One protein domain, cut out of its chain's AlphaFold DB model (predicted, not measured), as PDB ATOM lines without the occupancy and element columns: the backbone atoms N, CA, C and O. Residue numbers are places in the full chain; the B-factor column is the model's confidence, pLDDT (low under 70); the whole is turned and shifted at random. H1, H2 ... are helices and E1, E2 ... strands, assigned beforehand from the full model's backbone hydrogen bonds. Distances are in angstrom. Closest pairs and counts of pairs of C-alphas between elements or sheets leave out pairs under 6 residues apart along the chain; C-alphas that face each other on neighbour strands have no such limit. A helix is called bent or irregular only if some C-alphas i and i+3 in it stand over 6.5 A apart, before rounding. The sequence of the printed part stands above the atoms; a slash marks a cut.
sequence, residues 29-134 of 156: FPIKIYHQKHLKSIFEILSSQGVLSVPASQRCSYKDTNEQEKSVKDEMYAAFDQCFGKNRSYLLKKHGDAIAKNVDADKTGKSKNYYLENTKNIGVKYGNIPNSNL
ATOM      1  N   PHE A  29     -50.922  20.142 -46.464       65.44
ATOM      2  CA  PHE A  29     -50.666  21.431 -47.130       65.44
ATOM      3  C   PHE A  29     -51.410  22.710 -46.639       65.44
ATOM      4  O   PHE A  29     -52.636  22.790 -46.725       65.44
ATOM      5  N   PRO A  30     -50.682  23.797 -46.284       75.69
ATOM      6  CA  PRO A  30     -49.221  23.906 -46.202       75.69
ATOM      7  C   PRO A  30     -48.670  23.090 -45.027       75.69
ATOM      8  O   PRO A  30     -49.395  22.828 -44.073       75.69
ATOM      9  N   ILE A  31     -47.386  22.711 -45.069       84.19
ATOM     10  CA  ILE A  31     -46.774  21.960 -43.963       84.19
ATOM     11  C   ILE A  31     -46.911  22.752 -42.657       84.19
ATOM     12  O   ILE A  31     -46.346  23.836 -42.496       84.19
ATOM     13  N   LYS A  32     -47.638  22.174 -41.705       87.31
ATOM     14  CA  LYS A  32     -47.847  22.696 -40.363       87.31
ATOM     15  C   LYS A  32     -47.833  21.550 -39.364       87.31
ATOM     16  O   LYS A  32     -48.781  20.775 -39.252       87.31
ATOM     17  N   ILE A  33     -46.766  21.495 -38.572       90.19
ATOM     18  CA  ILE A  33     -46.632  20.496 -37.513       90.19
ATOM     19  C   ILE A  33     -47.658  20.750 -36.401       90.19
ATOM     20  O   ILE A  33     -47.730  21.864 -35.864       90.19
ATOM     21  N   TYR A  34     -48.429  19.721 -36.041       87.00
ATOM     22  CA  TYR A  34     -49.424  19.767 -34.969       87.00
ATOM     23  C   TYR A  34     -48.778  19.958 -33.596       87.00
ATOM     24  O   TYR A  34     -47.683  19.474 -33.344       87.00
ATOM     25  N   HIS A  35     -49.476  20.642 -32.682       89.94
ATOM     26  CA  HIS A  35     -49.151  20.689 -31.246       89.94
ATOM     27  C   HIS A  35     -47.646  20.791 -30.920       89.94
ATOM     28  O   HIS A  35     -47.154  20.099 -30.029       89.94
ATOM     29  N   GLN A  36     -46.914  21.658 -31.631       92.50
ATOM     30  CA  GLN A  36     -45.443  21.652 -31.685       92.50
ATOM     31  C   GLN A  36     -44.772  21.575 -30.310       92.50
ATOM     32  O   GLN A  36     -43.849  20.790 -30.119       92.50
ATOM     33  N   LYS A  37     -45.264  22.348 -29.330       93.06
ATOM     34  CA  LYS A  37     -44.740  22.335 -27.955       93.06
ATOM     35  C   LYS A  37     -44.904  20.968 -27.283       93.06
ATOM     36  O   LYS A  37     -43.961  20.487 -26.670       93.06
ATOM     37  N   HIS A  38     -46.068  20.332 -27.426       94.44
ATOM     38  CA  HIS A  38     -46.321  19.007 -26.856       94.44
ATOM     39  C   HIS A  38     -45.500  17.925 -27.558       94.44
ATOM     40  O   HIS A  38     -44.864  17.126 -26.877       94.44
ATOM     41  N   LEU A  39     -45.455  17.928 -28.895       95.31
ATOM     42  CA  LEU A  39     -44.632  16.977 -29.648       95.31
ATOM     43  C   LEU A  39     -43.153  17.110 -29.283       95.31
ATOM     44  O   LEU A  39     -42.495  16.105 -29.032       95.31
ATOM     45  N   LYS A  40     -42.650  18.344 -29.165       96.25
ATOM     46  CA  LYS A  40     -41.286  18.607 -28.703       96.25
ATOM     47  C   LYS A  40     -41.022  17.961 -27.341       96.25
ATOM     48  O   LYS A  40     -40.066  17.201 -27.219       96.25
ATOM     49  N   SER A  41     -41.887  18.199 -26.352       97.12
ATOM     50  CA  SER A  41     -41.747  17.589 -25.023       97.12
ATOM     51  C   SER A  41     -41.795  16.061 -25.073       97.12
ATOM     52  O   SER A  41     -40.990  15.405 -24.420       97.12
ATOM     53  N   ILE A  42     -42.692  15.480 -25.878       96.50
ATOM     54  CA  ILE A  42     -42.775  14.026 -26.070       96.50
ATOM     55  C   ILE A  42     -41.456  13.486 -26.625       96.50
ATOM     56  O   ILE A  42     -40.892  12.550 -26.060       96.50
ATOM     57  N   PHE A  43     -40.922  14.082 -27.692       97.75
ATOM     58  CA  PHE A  43     -39.671  13.624 -28.291       97.75
ATOM     59  C   PHE A  43     -38.464  13.792 -27.366       97.75
ATOM     60  O   PHE A  43     -37.598  12.917 -27.334       97.75
ATOM     61  N   GLU A  44     -38.410  14.873 -26.589       96.75
ATOM     62  CA  GLU A  44     -37.364  15.097 -25.586       96.75
ATOM     63  C   GLU A  44     -37.409  14.035 -24.481       96.75
ATOM     64  O   GLU A  44     -36.376  13.437 -24.175       96.75
ATOM     65  N   ILE A  45     -38.598  13.727 -23.952       97.31
ATOM     66  CA  ILE A  45     -38.795  12.664 -22.955       97.31
ATOM     67  C   ILE A  45     -38.410  11.300 -23.537       97.31
ATOM     68  O   ILE A  45     -37.648  10.554 -22.928       97.31
ATOM     69  N   LEU A  46     -38.891  10.962 -24.734       96.62
ATOM     70  CA  LEU A  46     -38.555   9.697 -25.391       96.62
ATOM     71  C   LEU A  46     -37.040   9.565 -25.592       96.62
ATOM     72  O   LEU A  46     -36.452   8.540 -25.239       96.62
ATOM     73  N   SER A  47     -36.396  10.625 -26.085       95.44
ATOM     74  CA  SER A  47     -34.947  10.657 -26.270       95.44
ATOM     75  C   SER A  47     -34.197  10.510 -24.945       95.44
ATOM     76  O   SER A  47     -33.188   9.804 -24.912       95.44
ATOM     77  N   SER A  48     -34.657  11.138 -23.855       95.19
ATOM     78  CA  SER A  48     -34.013  11.023 -22.538       95.19
ATOM     79  C   SER A  48     -34.130   9.611 -21.951       95.19
ATOM     80  O   SER A  48     -33.298   9.214 -21.141       95.19
ATOM     81  N   GLN A  49     -35.137   8.845 -22.375       93.62
ATOM     82  CA  GLN A  49     -35.332   7.434 -22.020       93.62
ATOM     83  C   GLN A  49     -34.634   6.467 -22.997       93.62
ATOM     84  O   GLN A  49     -34.807   5.252 -22.910       93.62
ATOM     85  N   GLY A  50     -33.847   6.981 -23.948       92.44
ATOM     86  CA  GLY A  50     -33.130   6.167 -24.929       92.44
ATOM     87  C   GLY A  50     -34.013   5.560 -26.024       92.44
ATOM     88  O   GLY A  50     -33.556   4.652 -26.727       92.44
ATOM     89  N   VAL A  51     -35.247   6.050 -26.188       95.88
ATOM     90  CA  VAL A  51     -36.140   5.685 -27.294       95.88
ATOM     91  C   VAL A  51     -35.772   6.510 -28.524       95.88
ATOM     92  O   VAL A  51     -35.719   7.740 -28.479       95.88
ATOM     93  N   LEU A  52     -35.529   5.837 -29.649       97.38
ATOM     94  CA  LEU A  52     -35.194   6.501 -30.902       97.38
ATOM     95  C   LEU A  52     -36.470   6.844 -31.680       97.38
ATOM     96  O   LEU A  52     -37.236   5.950 -32.020       97.38
ATOM     97  N   SER A  53     -36.664   8.119 -32.021       98.38
ATOM     98  CA  SER A  53     -37.736   8.556 -32.929       98.38
ATOM     99  C   SER A  53     -37.185   8.843 -34.325       98.38
ATOM    100  O   SER A  53     -36.291   9.682 -34.487       98.38
ATOM    101  N   VAL A  54     -37.715   8.143 -35.328       98.12
ATOM    102  CA  VAL A  54     -37.269   8.153 -36.730       98.12
ATOM    103  C   VAL A  54     -38.424   8.610 -37.627       98.12
ATOM    104  O   VAL A  54     -39.539   8.132 -37.428       98.12
ATOM    105  N   PRO A  55     -38.197   9.502 -38.609       97.88
ATOM    106  CA  PRO A  55     -39.227   9.831 -39.586       97.88
ATOM    107  C   PRO A  55     -39.340   8.688 -40.605       97.88
ATOM    108  O   PRO A  55     -38.326   8.272 -41.157       97.88
ATOM    109  N   ALA A  56     -40.551   8.189 -40.839       96.75
ATOM    110  CA  ALA A  56     -40.864   7.020 -41.667       96.75
ATOM    111  C   ALA A  56     -42.026   7.298 -42.641       96.75
ATOM    112  O   ALA A  56     -42.906   6.464 -42.862       96.75
ATOM    113  N   SER A  57     -42.025   8.499 -43.217       95.25
ATOM    114  CA  SER A  57     -42.938   8.892 -44.290       95.25
ATOM    115  C   SER A  57     -42.446   8.385 -45.642       95.25
ATOM    116  O   SER A  57     -41.238   8.264 -45.853       95.25
ATOM    117  N   GLN A  58     -43.365   8.196 -46.595       94.69
ATOM    118  CA  GLN A  58     -43.029   7.965 -48.007       94.69
ATOM    119  C   GLN A  58     -42.036   9.013 -48.541       94.69
ATOM    120  O   GLN A  58     -41.143   8.682 -49.321       94.69
ATOM    121  N   ARG A  59     -42.118  10.256 -48.040       94.19
ATOM    122  CA  ARG A  59     -41.194  11.353 -48.364       94.19
ATOM    123  C   ARG A  59     -39.727  11.024 -48.065       94.19
ATOM    124  O   ARG A  59     -38.835  11.601 -48.673       94.19
ATOM    125  N   CYS A  60     -39.435  10.097 -47.150       96.25
ATOM    126  CA  CYS A  60     -38.063   9.653 -46.889       96.25
ATOM    127  C   CYS A  60     -37.464   8.878 -48.078       96.25
ATOM    128  O   CYS A  60     -36.251   8.935 -48.281       96.25
ATOM    129  N   SER A  61     -38.303   8.190 -48.860       95.56
ATOM    130  CA  SER A  61     -37.923   7.387 -50.035       95.56
ATOM    131  C   SER A  61     -37.846   8.176 -51.343       95.56
ATOM    132  O   SER A  61     -37.448   7.620 -52.365       95.56
ATOM    133  N   TYR A  62     -38.215   9.453 -51.322       95.06
ATOM    134  CA  TYR A  62     -38.117  10.353 -52.467       95.06
ATOM    135  C   TYR A  62     -36.670  10.531 -52.927       95.06
ATOM    136  O   TYR A  62     -35.742  10.628 -52.111       95.06
ATOM    137  N   LYS A  63     -36.483  10.514 -54.250       91.44
ATOM    138  CA  LYS A  63     -35.171  10.490 -54.891       91.44
ATOM    139  C   LYS A  63     -34.632  11.901 -55.024       91.44
ATOM    140  O   LYS A  63     -35.271  12.773 -55.601       91.44
ATOM    141  N   ASP A  64     -33.378  12.081 -54.628       89.44
ATOM    142  CA  ASP A  64     -32.693  13.368 -54.769       89.44
ATOM    143  C   ASP A  64     -32.459  13.755 -56.251       89.44
ATOM    144  O   ASP A  64     -32.173  14.911 -56.549       89.44
ATOM    145  N   THR A  65     -32.589  12.802 -57.185       91.38
ATOM    146  CA  THR A  65     -32.490  13.030 -58.639       91.38
ATOM    147  C   THR A  65     -33.767  13.598 -59.263       91.38
ATOM    148  O   THR A  65     -33.731  14.006 -60.419       91.38
ATOM    149  N   ASN A  66     -34.896  13.581 -58.550       94.25
ATOM    150  CA  ASN A  66     -36.145  14.203 -58.978       94.25
ATOM    151  C   ASN A  66     -36.351  15.474 -58.144       94.25
ATOM    152  O   ASN A  66     -36.501  15.405 -56.927       94.25
ATOM    153  N   GLU A  67     -36.341  16.643 -58.789       94.94
ATOM    154  CA  GLU A  67     -36.384  17.939 -58.097       94.94
ATOM    155  C   GLU A  67     -37.651  18.135 -57.258       94.94
ATOM    156  O   GLU A  67     -37.573  18.661 -56.148       94.94
ATOM    157  N   GLN A  68     -38.803  17.672 -57.747       93.88
ATOM    158  CA  GLN A  68     -40.070  17.799 -57.031       93.88
ATOM    159  C   GLN A  68     -40.084  16.917 -55.778       93.88
ATOM    160  O   GLN A  68     -40.389  17.383 -54.682       93.88
ATOM    161  N   GLU A  69     -39.709  15.649 -55.932       94.00
ATOM    162  CA  GLU A  69     -39.577  14.690 -54.830       94.00
ATOM    163  C   GLU A  69     -38.582  15.185 -53.775       94.00
ATOM    164  O   GLU A  69     -38.875  15.192 -52.575       94.00
ATOM    165  N   LYS A  70     -37.424  15.669 -54.226       95.12
ATOM    166  CA  LYS A  70     -36.411  16.256 -53.360       95.12
ATOM    167  C   LYS A  70     -36.954  17.467 -52.598       95.12
ATOM    168  O   LYS A  70     -36.762  17.531 -51.388       95.12
ATOM    169  N   SER A  71     -37.661  18.385 -53.263       94.94
ATOM    170  CA  SER A  71     -38.251  19.565 -52.611       94.94
ATOM    171  C   SER A  71     -39.193  19.159 -51.479       94.94
ATOM    172  O   SER A  71     -39.036  19.610 -50.349       94.94
ATOM    173  N   VAL A  72     -40.114  18.227 -51.743       93.25
ATOM    174  CA  VAL A  72     -41.098  17.774 -50.745       93.25
ATOM    175  C   VAL A  72     -40.425  17.089 -49.547       93.25
ATOM    176  O   VAL A  72     -40.877  17.220 -48.401       93.25
ATOM    177  N   LYS A  73     -39.335  16.357 -49.795       95.06
ATOM    178  CA  LYS A  73     -38.502  15.739 -48.758       95.06
ATOM    179  C   LYS A  73     -37.754  16.788 -47.933       95.06
ATOM    180  O   LYS A  73     -37.760  16.710 -46.702       95.06
ATOM    181  N   ASP A  74     -37.128  17.762 -48.585       96.06
ATOM    182  CA  ASP A  74     -36.370  18.830 -47.932       96.06
ATOM    183  C   ASP A  74     -37.288  19.731 -47.091       96.06
ATOM    184  O   ASP A  74     -36.945  20.060 -45.956       96.06
ATOM    185  N   GLU A  75     -38.493  20.039 -47.576       95.25
ATOM    186  CA  GLU A  75     -39.515  20.792 -46.839       95.25
ATOM    187  C   GLU A  75     -39.932  20.101 -45.533       95.25
ATOM    188  O   GLU A  75     -40.038  20.752 -44.492       95.25
ATOM    189  N   MET A  76     -40.112  18.775 -45.547       96.31
ATOM    190  CA  MET A  76     -40.410  18.002 -44.336       96.31
ATOM    191  C   MET A  76     -39.294  18.155 -43.290       96.31
ATOM    192  O   MET A  76     -39.560  18.426 -42.115       96.31
ATOM    193  N   TYR A  77     -38.031  18.004 -43.700       97.38
ATOM    194  CA  TYR A  77     -36.904  18.135 -42.776       97.38
ATOM    195  C   TYR A  77     -36.695  19.577 -42.305       97.38
ATOM    196  O   TYR A  77     -36.397  19.783 -41.126       97.38
ATOM    197  N   ALA A  78     -36.917  20.566 -43.171       96.44
ATOM    198  CA  ALA A  78     -36.902  21.976 -42.801       96.44
ATOM    199  C   ALA A  78     -37.986  22.296 -41.757       96.44
ATOM    200  O   ALA A  78     -37.715  23.006 -40.788       96.44
ATOM    201  N   ALA A  79     -39.182  21.713 -41.886       95.50
ATOM    202  CA  ALA A  79     -40.246  21.870 -40.899       95.50
ATOM    203  C   ALA A  79     -39.867  21.273 -39.532       95.50
ATOM    204  O   ALA A  79     -40.124  21.897 -38.498       95.50
ATOM    205  N   PHE A  80     -39.201  20.111 -39.500       97.38
ATOM    206  CA  PHE A  80     -38.658  19.564 -38.251       97.38
ATOM    207  C   PHE A  80     -37.604  20.486 -37.628       97.38
ATOM    208  O   PHE A  80     -37.655  20.745 -36.425       97.38
ATOM    209  N   ASP A  81     -36.668  20.997 -38.432       97.25
ATOM    210  CA  ASP A  81     -35.630  21.928 -37.978       97.25
ATOM    211  C   ASP A  81     -36.238  23.209 -37.391       97.25
ATOM    212  O   ASP A  81     -35.787  23.685 -36.347       97.25
ATOM    213  N   GLN A  82     -37.275  23.749 -38.032       95.31
ATOM    214  CA  GLN A  82     -37.970  24.957 -37.593       95.31
ATOM    215  C   GLN A  82     -38.746  24.736 -36.289       95.31
ATOM    216  O   GLN A  82     -38.681  25.574 -35.390       95.31
ATOM    217  N   CYS A  83     -39.473  23.622 -36.165       94.69
ATOM    218  CA  CYS A  83     -40.337  23.372 -35.008       94.69
ATOM    219  C   CYS A  83     -39.558  22.895 -33.776       94.69
ATOM    220  O   CYS A  83     -39.912  23.220 -32.640       94.69
ATOM    221  N   PHE A  84     -38.506  22.103 -33.986       96.12
ATOM    222  CA  PHE A  84     -37.826  21.373 -32.913       96.12
ATOM    223  C   PHE A  84     -36.363  21.781 -32.725       96.12
ATOM    224  O   PHE A  84     -35.750  21.429 -31.717       96.12
ATOM    225  N   GLY A  85     -35.817  22.570 -33.648       95.94
ATOM    226  CA  GLY A  85     -34.427  23.000 -33.654       95.94
ATOM    227  C   GLY A  85     -33.517  22.079 -34.471       95.94
ATOM    228  O   GLY A  85     -33.706  20.861 -34.568       95.94
ATOM    229  N   LYS A  86     -32.459  22.673 -35.028       96.06
ATOM    230  CA  LYS A  86     -31.452  21.973 -35.848       96.06
ATOM    231  C   LYS A  86     -30.619  20.956 -35.056       96.06
ATOM    232  O   LYS A  86     -30.196  19.952 -35.613       96.06
ATOM    233  N   ASN A  87     -30.442  21.180 -33.752       95.19
ATOM    234  CA  ASN A  87     -29.628  20.337 -32.863       95.19
ATOM    235  C   ASN A  87     -30.433  19.239 -32.139       95.19
ATOM    236  O   ASN A  87     -29.955  18.678 -31.154       95.19
ATOM    237  N   ARG A  88     -31.666  18.949 -32.574       96.25
ATOM    238  CA  ARG A  88     -32.491  17.870 -32.002       96.25
ATOM    239  C   ARG A  88     -31.791  16.508 -32.120       96.25
ATOM    240  O   ARG A  88     -30.987  16.288 -33.018       96.25
ATOM    241  N   SER A  89     -32.140  15.568 -31.247       96.06
ATOM    242  CA  SER A  89     -31.641  14.179 -31.269       96.06
ATOM    243  C   SER A  89     -32.594  13.190 -31.959       96.06
ATOM    244  O   SER A  89     -32.263  12.014 -32.124       96.06
ATOM    245  N   TYR A  90     -33.774  13.654 -32.369       98.00
ATOM    246  CA  TYR A  90     -34.891  12.870 -32.901       98.00
ATOM    247  C   TYR A  90     -35.313  13.367 -34.287       98.00
ATOM    248  O   TYR A  90     -35.005  14.492 -34.666       98.00
ATOM    249  N   LEU A  91     -36.023  12.536 -35.057       98.06
ATOM    250  CA  LEU A  91     -36.517  12.889 -36.399       98.06
ATOM    251  C   LEU A  91     -35.406  13.428 -37.325       98.06
ATOM    252  O   LEU A  91     -35.556  14.440 -38.017       98.06
ATOM    253  N   LEU A  92     -34.242  12.775 -37.283       98.00
ATOM    254  CA  LEU A  92     -33.061  13.188 -38.038       98.00
ATOM    255  C   LEU A  92     -33.122  12.699 -39.482       98.00
ATOM    256  O   LEU A  92     -33.393  11.519 -39.721       98.00
ATOM    257  N   LYS A  93     -32.730  13.566 -40.425       97.50
ATOM    258  CA  LYS A  93     -32.619  13.220 -41.852       97.50
ATOM    259  C   LYS A  93     -31.759  11.989 -42.092       97.50
ATOM    260  O   LYS A  93     -32.197  11.068 -42.763       97.50
ATOM    261  N   LYS A  94     -30.599  11.902 -41.435       97.25
ATOM    262  CA  LYS A  94     -29.712  10.733 -41.549       97.25
ATOM    263  C   LYS A  94     -30.383   9.411 -41.149       97.25
ATOM    264  O   LYS A  94     -30.026   8.374 -41.690       97.25
ATOM    265  N   HIS A  95     -31.325   9.428 -40.198       97.81
ATOM    266  CA  HIS A  95     -32.038   8.215 -39.795       97.81
ATOM    267  C   HIS A  95     -33.125   7.863 -40.812       97.81
ATOM    268  O   HIS A  95     -33.204   6.703 -41.200       97.81
ATOM    269  N   GLY A  96     -33.893   8.854 -41.283       97.75
ATOM    270  CA  GLY A  96     -34.873   8.668 -42.358       97.75
ATOM    271  C   GLY A  96     -34.229   8.158 -43.652       97.75
ATOM    272  O   GLY A  96     -34.666   7.158 -44.206       97.75
ATOM    273  N   ASP A  97     -33.121   8.770 -44.081       97.38
ATOM    274  CA  ASP A  97     -32.351   8.337 -45.255       97.38
ATOM    275  C   ASP A  97     -31.803   6.906 -45.084       97.38
ATOM    276  O   ASP A  97     -31.816   6.113 -46.026       97.38
ATOM    277  N   ALA A  98     -31.355   6.535 -43.877       97.38
ATOM    278  CA  ALA A  98     -30.843   5.193 -43.606       97.38
ATOM    279  C   ALA A  98     -31.923   4.105 -43.737       97.38
ATOM    280  O   ALA A  98     -31.662   3.049 -44.323       97.38
ATOM    281  N   ILE A  99     -33.130   4.353 -43.214       97.19
ATOM    282  CA  ILE A  99     -34.234   3.386 -43.297       97.19
ATOM    283  C   ILE A  99     -34.885   3.357 -44.683       97.19
ATOM    284  O   ILE A  99     -35.376   2.314 -45.107       97.19
ATOM    285  N   ALA A 100     -34.841   4.470 -45.416       96.50
ATOM    286  CA  ALA A 100     -35.381   4.576 -46.765       96.50
ATOM    287  C   ALA A 100     -34.409   4.109 -47.858       96.50
ATOM    288  O   ALA A 100     -34.786   4.030 -49.028       96.50
ATOM    289  N   LYS A 101     -33.166   3.765 -47.500       93.81
ATOM    290  CA  LYS A 101     -32.165   3.269 -48.446       93.81
ATOM    291  C   LYS A 101     -32.709   2.077 -49.241       93.81
ATOM    292  O   LYS A 101     -33.065   1.051 -48.667       93.81
ATOM    293  N   ASN A 102     -32.711   2.209 -50.569       92.38
ATOM    294  CA  ASN A 102     -33.231   1.222 -51.525       92.38
ATOM    295  C   ASN A 102     -34.731   0.892 -51.366       92.38
ATOM    296  O   ASN A 102     -35.184  -0.135 -51.871       92.38
ATOM    297  N   VAL A 103     -35.502   1.737 -50.676       93.94
ATOM    298  CA  VAL A 103     -36.959   1.607 -50.583       93.94
ATOM    299  C   VAL A 103     -37.591   2.428 -51.696       93.94
ATOM    300  O   VAL A 103     -37.406   3.638 -51.767       93.94
ATOM    301  N   ASP A 104     -38.348   1.752 -52.550       90.88
ATOM    302  CA  ASP A 104     -39.153   2.373 -53.595       90.88
ATOM    303  C   ASP A 104     -40.374   3.069 -52.975       90.88
ATOM    304  O   ASP A 104     -41.171   2.414 -52.294       90.88
ATOM    305  N   ALA A 105     -40.506   4.381 -53.190       89.50
ATOM    306  CA  ALA A 105     -41.570   5.192 -52.604       89.50
ATOM    307  C   ALA A 105     -42.962   4.635 -52.946       89.50
ATOM    308  O   ALA A 105     -43.807   4.531 -52.058       89.50
ATOM    309  N   ASP A 106     -43.165   4.147 -54.172       87.12
ATOM    310  CA  ASP A 106     -44.458   3.623 -54.634       87.12
ATOM    311  C   ASP A 106     -44.874   2.330 -53.915       87.12
ATOM    312  O   ASP A 106     -46.059   2.002 -53.809       87.12
ATOM    313  N   LYS A 107     -43.910   1.584 -53.357       85.12
ATOM    314  CA  LYS A 107     -44.190   0.356 -52.592       85.12
ATOM    315  C   LYS A 107     -44.640   0.638 -51.163       85.12
ATOM    316  O   LYS A 107     -45.245  -0.236 -50.535       85.12
ATOM    317  N   THR A 108     -44.386   1.841 -50.654       84.69
ATOM    318  CA  THR A 108     -44.696   2.202 -49.263       84.69
ATOM    319  C   THR A 108     -46.195   2.372 -49.017       84.69
ATOM    320  O   THR A 108     -46.652   2.115 -47.907       84.69
ATOM    321  N   GLY A 109     -46.986   2.650 -50.063       81.69
ATOM    322  CA  GLY A 109     -48.441   2.816 -49.970       81.69
ATOM    323  C   GLY A 109     -49.227   1.549 -49.596       81.69
ATOM    324  O   GLY A 109     -50.399   1.632 -49.244       81.69
ATOM    325  N   LYS A 110     -48.604   0.359 -49.646       83.56
ATOM    326  CA  LYS A 110     -49.220  -0.910 -49.197       83.56
ATOM    327  C   LYS A 110     -48.651  -1.427 -47.877       83.56
ATOM    328  O   LYS A 110     -49.299  -2.223 -47.199       83.56
ATOM    329  N   SER A 111     -47.425  -1.039 -47.538       92.19
ATOM    330  CA  SER A 111     -46.735  -1.461 -46.323       92.19
ATOM    331  C   SER A 111     -45.518  -0.581 -46.077       92.19
ATOM    332  O   SER A 111     -44.688  -0.399 -46.968       92.19
ATOM    333  N   LYS A 112     -45.351  -0.138 -44.832       94.75
ATOM    334  CA  LYS A 112     -44.142   0.555 -44.373       94.75
ATOM    335  C   LYS A 112     -43.115  -0.381 -43.733       94.75
ATOM    336  O   LYS A 112     -42.087   0.086 -43.252       94.75
ATOM    337  N   ASN A 113     -43.326  -1.703 -43.772       96.00
ATOM    338  CA  ASN A 113     -42.396  -2.674 -43.176       96.00
ATOM    339  C   ASN A 113     -40.971  -2.570 -43.728       96.00
ATOM    340  O   ASN A 113     -40.033  -2.808 -42.979       96.00
ATOM    341  N   TYR A 114     -40.795  -2.126 -44.976       95.31
ATOM    342  CA  TYR A 114     -39.475  -1.869 -45.557       95.31
ATOM    343  C   TYR A 114     -38.618  -0.930 -44.691       95.31
ATOM    344  O   TYR A 114     -37.418  -1.144 -44.530       95.31
ATOM    345  N   TYR A 115     -39.236   0.078 -44.067       96.69
ATOM    346  CA  TYR A 115     -38.552   0.977 -43.140       96.69
ATOM    347  C   TYR A 115     -38.132   0.273 -41.848       96.69
ATOM    348  O   TYR A 115     -37.009   0.459 -41.376       96.69
ATOM    349  N   LEU A 116     -39.008  -0.572 -41.300       96.25
ATOM    350  CA  LEU A 116     -38.758  -1.311 -40.065       96.25
ATOM    351  C   LEU A 116     -37.677  -2.387 -40.274       96.25
ATOM    352  O   LEU A 116     -36.798  -2.565 -39.431       96.25
ATOM    353  N   GLU A 117     -37.665  -3.059 -41.421       95.06
ATOM    354  CA  GLU A 117     -36.634  -4.033 -41.808       95.06
ATOM    355  C   GLU A 117     -35.247  -3.384 -41.958       95.06
ATOM    356  O   GLU A 117     -34.214  -3.990 -41.650       95.06
ATOM    357  N   ASN A 118     -35.219  -2.113 -42.365       96.06
ATOM    358  CA  ASN A 118     -34.001  -1.336 -42.553       96.06
ATOM    359  C   ASN A 118     -33.485  -0.648 -41.278       96.06
ATOM    360  O   ASN A 118     -32.485   0.066 -41.343       96.06
ATOM    361  N   THR A 119     -34.076  -0.898 -40.102       95.25
ATOM    362  CA  THR A 119     -33.628  -0.322 -38.814       95.25
ATOM    363  C   THR A 119     -32.129  -0.511 -38.555       95.25
ATOM    364  O   THR A 119     -31.453   0.380 -38.038       95.25
ATOM    365  N   LYS A 120     -31.573  -1.650 -38.981       93.75
ATOM    366  CA  LYS A 120     -30.139  -1.969 -38.885       93.75
ATOM    367  C   LYS A 120     -29.225  -0.950 -39.577       93.75
ATOM    368  O   LYS A 120     -28.086  -0.773 -39.151       93.75
ATOM    369  N   ASN A 121     -29.719  -0.254 -40.603       96.06
ATOM    370  CA  ASN A 121     -28.951   0.737 -41.356       96.06
ATOM    371  C   ASN A 121     -28.704   2.022 -40.550       96.06
ATOM    372  O   ASN A 121     -27.827   2.802 -40.910       96.06
ATOM    373  N   ILE A 122     -29.448   2.245 -39.460       94.81
ATOM    374  CA  ILE A 122     -29.255   3.398 -38.572       94.81
ATOM    375  C   ILE A 122     -27.928   3.275 -37.803       94.81
ATOM    376  O   ILE A 122     -27.281   4.280 -37.510       94.81
ATOM    377  N   GLY A 123     -27.509   2.051 -37.467       91.06
ATOM    378  CA  GLY A 123     -26.239   1.781 -36.796       91.06
ATOM    379  C   GLY A 123     -26.231   0.460 -36.026       91.06
ATOM    380  O   GLY A 123     -27.276  -0.122 -35.745       91.06
ATOM    381  N   VAL A 124     -25.036   0.014 -35.620       86.00
ATOM    382  CA  VAL A 124     -24.802  -1.304 -34.991       86.00
ATOM    383  C   VAL A 124     -25.680  -1.543 -33.757       86.00
ATOM    384  O   VAL A 124     -26.234  -2.628 -33.598       86.00
ATOM    385  N   LYS A 125     -25.886  -0.513 -32.918       88.94
ATOM    386  CA  LYS A 125     -26.771  -0.569 -31.735       88.94
ATOM    387  C   LYS A 125     -28.202  -1.010 -32.083       88.94
ATOM    388  O   LYS A 125     -28.886  -1.582 -31.237       88.94
ATOM    389  N   TYR A 126     -28.639  -0.752 -33.312       91.12
ATOM    390  CA  TYR A 126     -29.992  -1.004 -33.793       91.12
ATOM    391  C   TYR A 126     -30.095  -2.233 -34.718       91.12
ATOM    392  O   TYR A 126     -31.163  -2.507 -35.254       91.12
ATOM    393  N   GLY A 127     -29.009  -3.001 -34.890       86.44
ATOM    394  CA  GLY A 127     -28.966  -4.157 -35.795       86.44
ATOM    395  C   GLY A 127     -29.733  -5.397 -35.319       86.44
ATOM    396  O   GLY A 127     -30.206  -6.163 -36.148       86.44
ATOM    397  N   ASN A 128     -29.888  -5.572 -34.002       88.00
ATOM    398  CA  ASN A 128     -30.509  -6.752 -33.379       88.00
ATOM    399  C   ASN A 128     -31.619  -6.347 -32.395       88.00
ATOM    400  O   ASN A 128     -31.598  -6.721 -31.215       88.00
ATOM    401  N   ILE A 129     -32.552  -5.516 -32.863       92.50
ATOM    402  CA  ILE A 129     -33.737  -5.125 -32.095       92.50
ATOM    403  C   ILE A 129     -34.852  -6.147 -32.355       92.50
ATOM    404  O   ILE A 129     -35.127  -6.443 -33.517       92.50
ATOM    405  N   PRO A 130     -35.514  -6.683 -31.315       94.00
ATOM    406  CA  PRO A 130     -36.697  -7.516 -31.502       94.00
ATOM    407  C   PRO A 130     -37.791  -6.755 -32.258       94.00
ATOM    408  O   PRO A 130     -38.054  -5.601 -31.932       94.00
ATOM    409  N   ASN A 131     -38.496  -7.399 -33.192       95.31
ATOM    410  CA  ASN A 131     -39.572  -6.739 -33.951       95.31
ATOM    411  C   ASN A 131     -40.631  -6.096 -33.038       95.31
ATOM    412  O   ASN A 131     -41.155  -5.039 -33.362       95.31
ATOM    413  N   SER A 132     -40.888  -6.667 -31.854       94.62
ATOM    414  CA  SER A 132     -41.793  -6.092 -30.849       94.62
ATOM    415  C   SER A 132     -41.374  -4.711 -30.333       94.62
ATOM    416  O   SER A 132     -42.213  -3.997 -29.803       94.62
ATOM    417  N   ASN A 133     -40.100  -4.340 -30.463       96.06
ATOM    418  CA  ASN A 133     -39.550  -3.046 -30.056       96.06
ATOM    419  C   ASN A 133     -39.490  -2.030 -31.212       96.06
ATOM    420  O   ASN A 133     -38.987  -0.920 -31.022       96.06
ATOM    421  N   LEU A 134     -39.979  -2.400 -32.398       97.44
ATOM    422  CA  LEU A 134     -40.120  -1.519 -33.553       97.44
ATOM    423  C   LEU A 134     -41.602  -1.182 -33.709       97.44
ATOM    424  O   LEU A 134     -42.433  -2.072 -33.910       97.44
TER     425      LEU A 134
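What this domain is: This is residues 29 to 134 of the 156 residues of an uncharacterized protein of Piscirickettsia litoralis (UniProt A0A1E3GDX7). The long helix H3 makes one side of the domain, and H1 meets its last residues near a right angle to make a corner; from the other end of H1 the strand E1 runs back through the middle to the short helix H2. H4 packs beside E1, and H6 packs on H4 on the side away from H3, with residues 123 to 134 following it as a stretch without a named element. The printed part has 106 residues, with six named helices and one named strand in the order H1, E1, H2, H3, H4, H5, H6; the class is mostly helix, and E1 pairs with no named strand. The whole is compact, with a radius of gyration of the C-alphas of 14.0 A and spans of 36 by 36 by 23 A.

Where its parts are: H3 is the longest helix, residues 67 to 84, 25.5 A from its first C-alpha at (-36.384, 17.939, -58.097) to its last. H1 holds residues 36 to 48 and is 18.1 A long, with C-alpha 36 at (-45.443, 21.652, -31.685). E1, residues 52 to 55, is 10.1 A long. H2 is residues 58 to 61, H4 residues 93 to 100 and H5 residues 105 to 108. H6, residues 113 to 122, is 15.2 A long and ends with C-alpha 122 at (-29.255, 3.398, -38.572); it is irregular, with C-alphas 117 and 120 7.4 A apart.

How they stand to each other: H3 touches H1 with residues 83 to 84 alone, and H1 touches H3 with residues 36 to 40 alone; the closest C-alphas are those of Lys 40 and Phe 84, 6.1 A apart, and the lines are about perpendicular at 81 degrees. H3 also touches H2 with residues 69 to 76 alone, closest at the C-alphas of Arg 59 and Lys 73, 5.2 A. H2 is the hub and touches H4 and H5 too: the closest C-alphas are those of Ser 61 and Ala 100, 5.0 A, and of Ser 61 and Ala 105, 5.0 A. The closest C-alphas of E1 and H4 are those of Pro 55 and Gly 96, 5.3 A apart. H4 touches H6 at a steep tilt of 50 degrees, opposite ways, closest at the C-alphas of Ile 99 and Asn 118, 4.8 A. E1 and H3 are apart, and H3 and H6 are apart. Every O i to N i+4 pair is within hydrogen-bond range in H1, H3 and H4, and 3 of 6 are in H6; H2 and H5 are too short for such a pair.

The domain as a whole: The two C-alphas farthest apart are those of Pro 30 and Asn 128, 38.1 A. The printed part has no cut. The link H3 to H4 is short, the other links between named elements are tight, and no link is long. The mean pLDDT of the printed part is 93.7, and residue 29 is the one printed residue under 70.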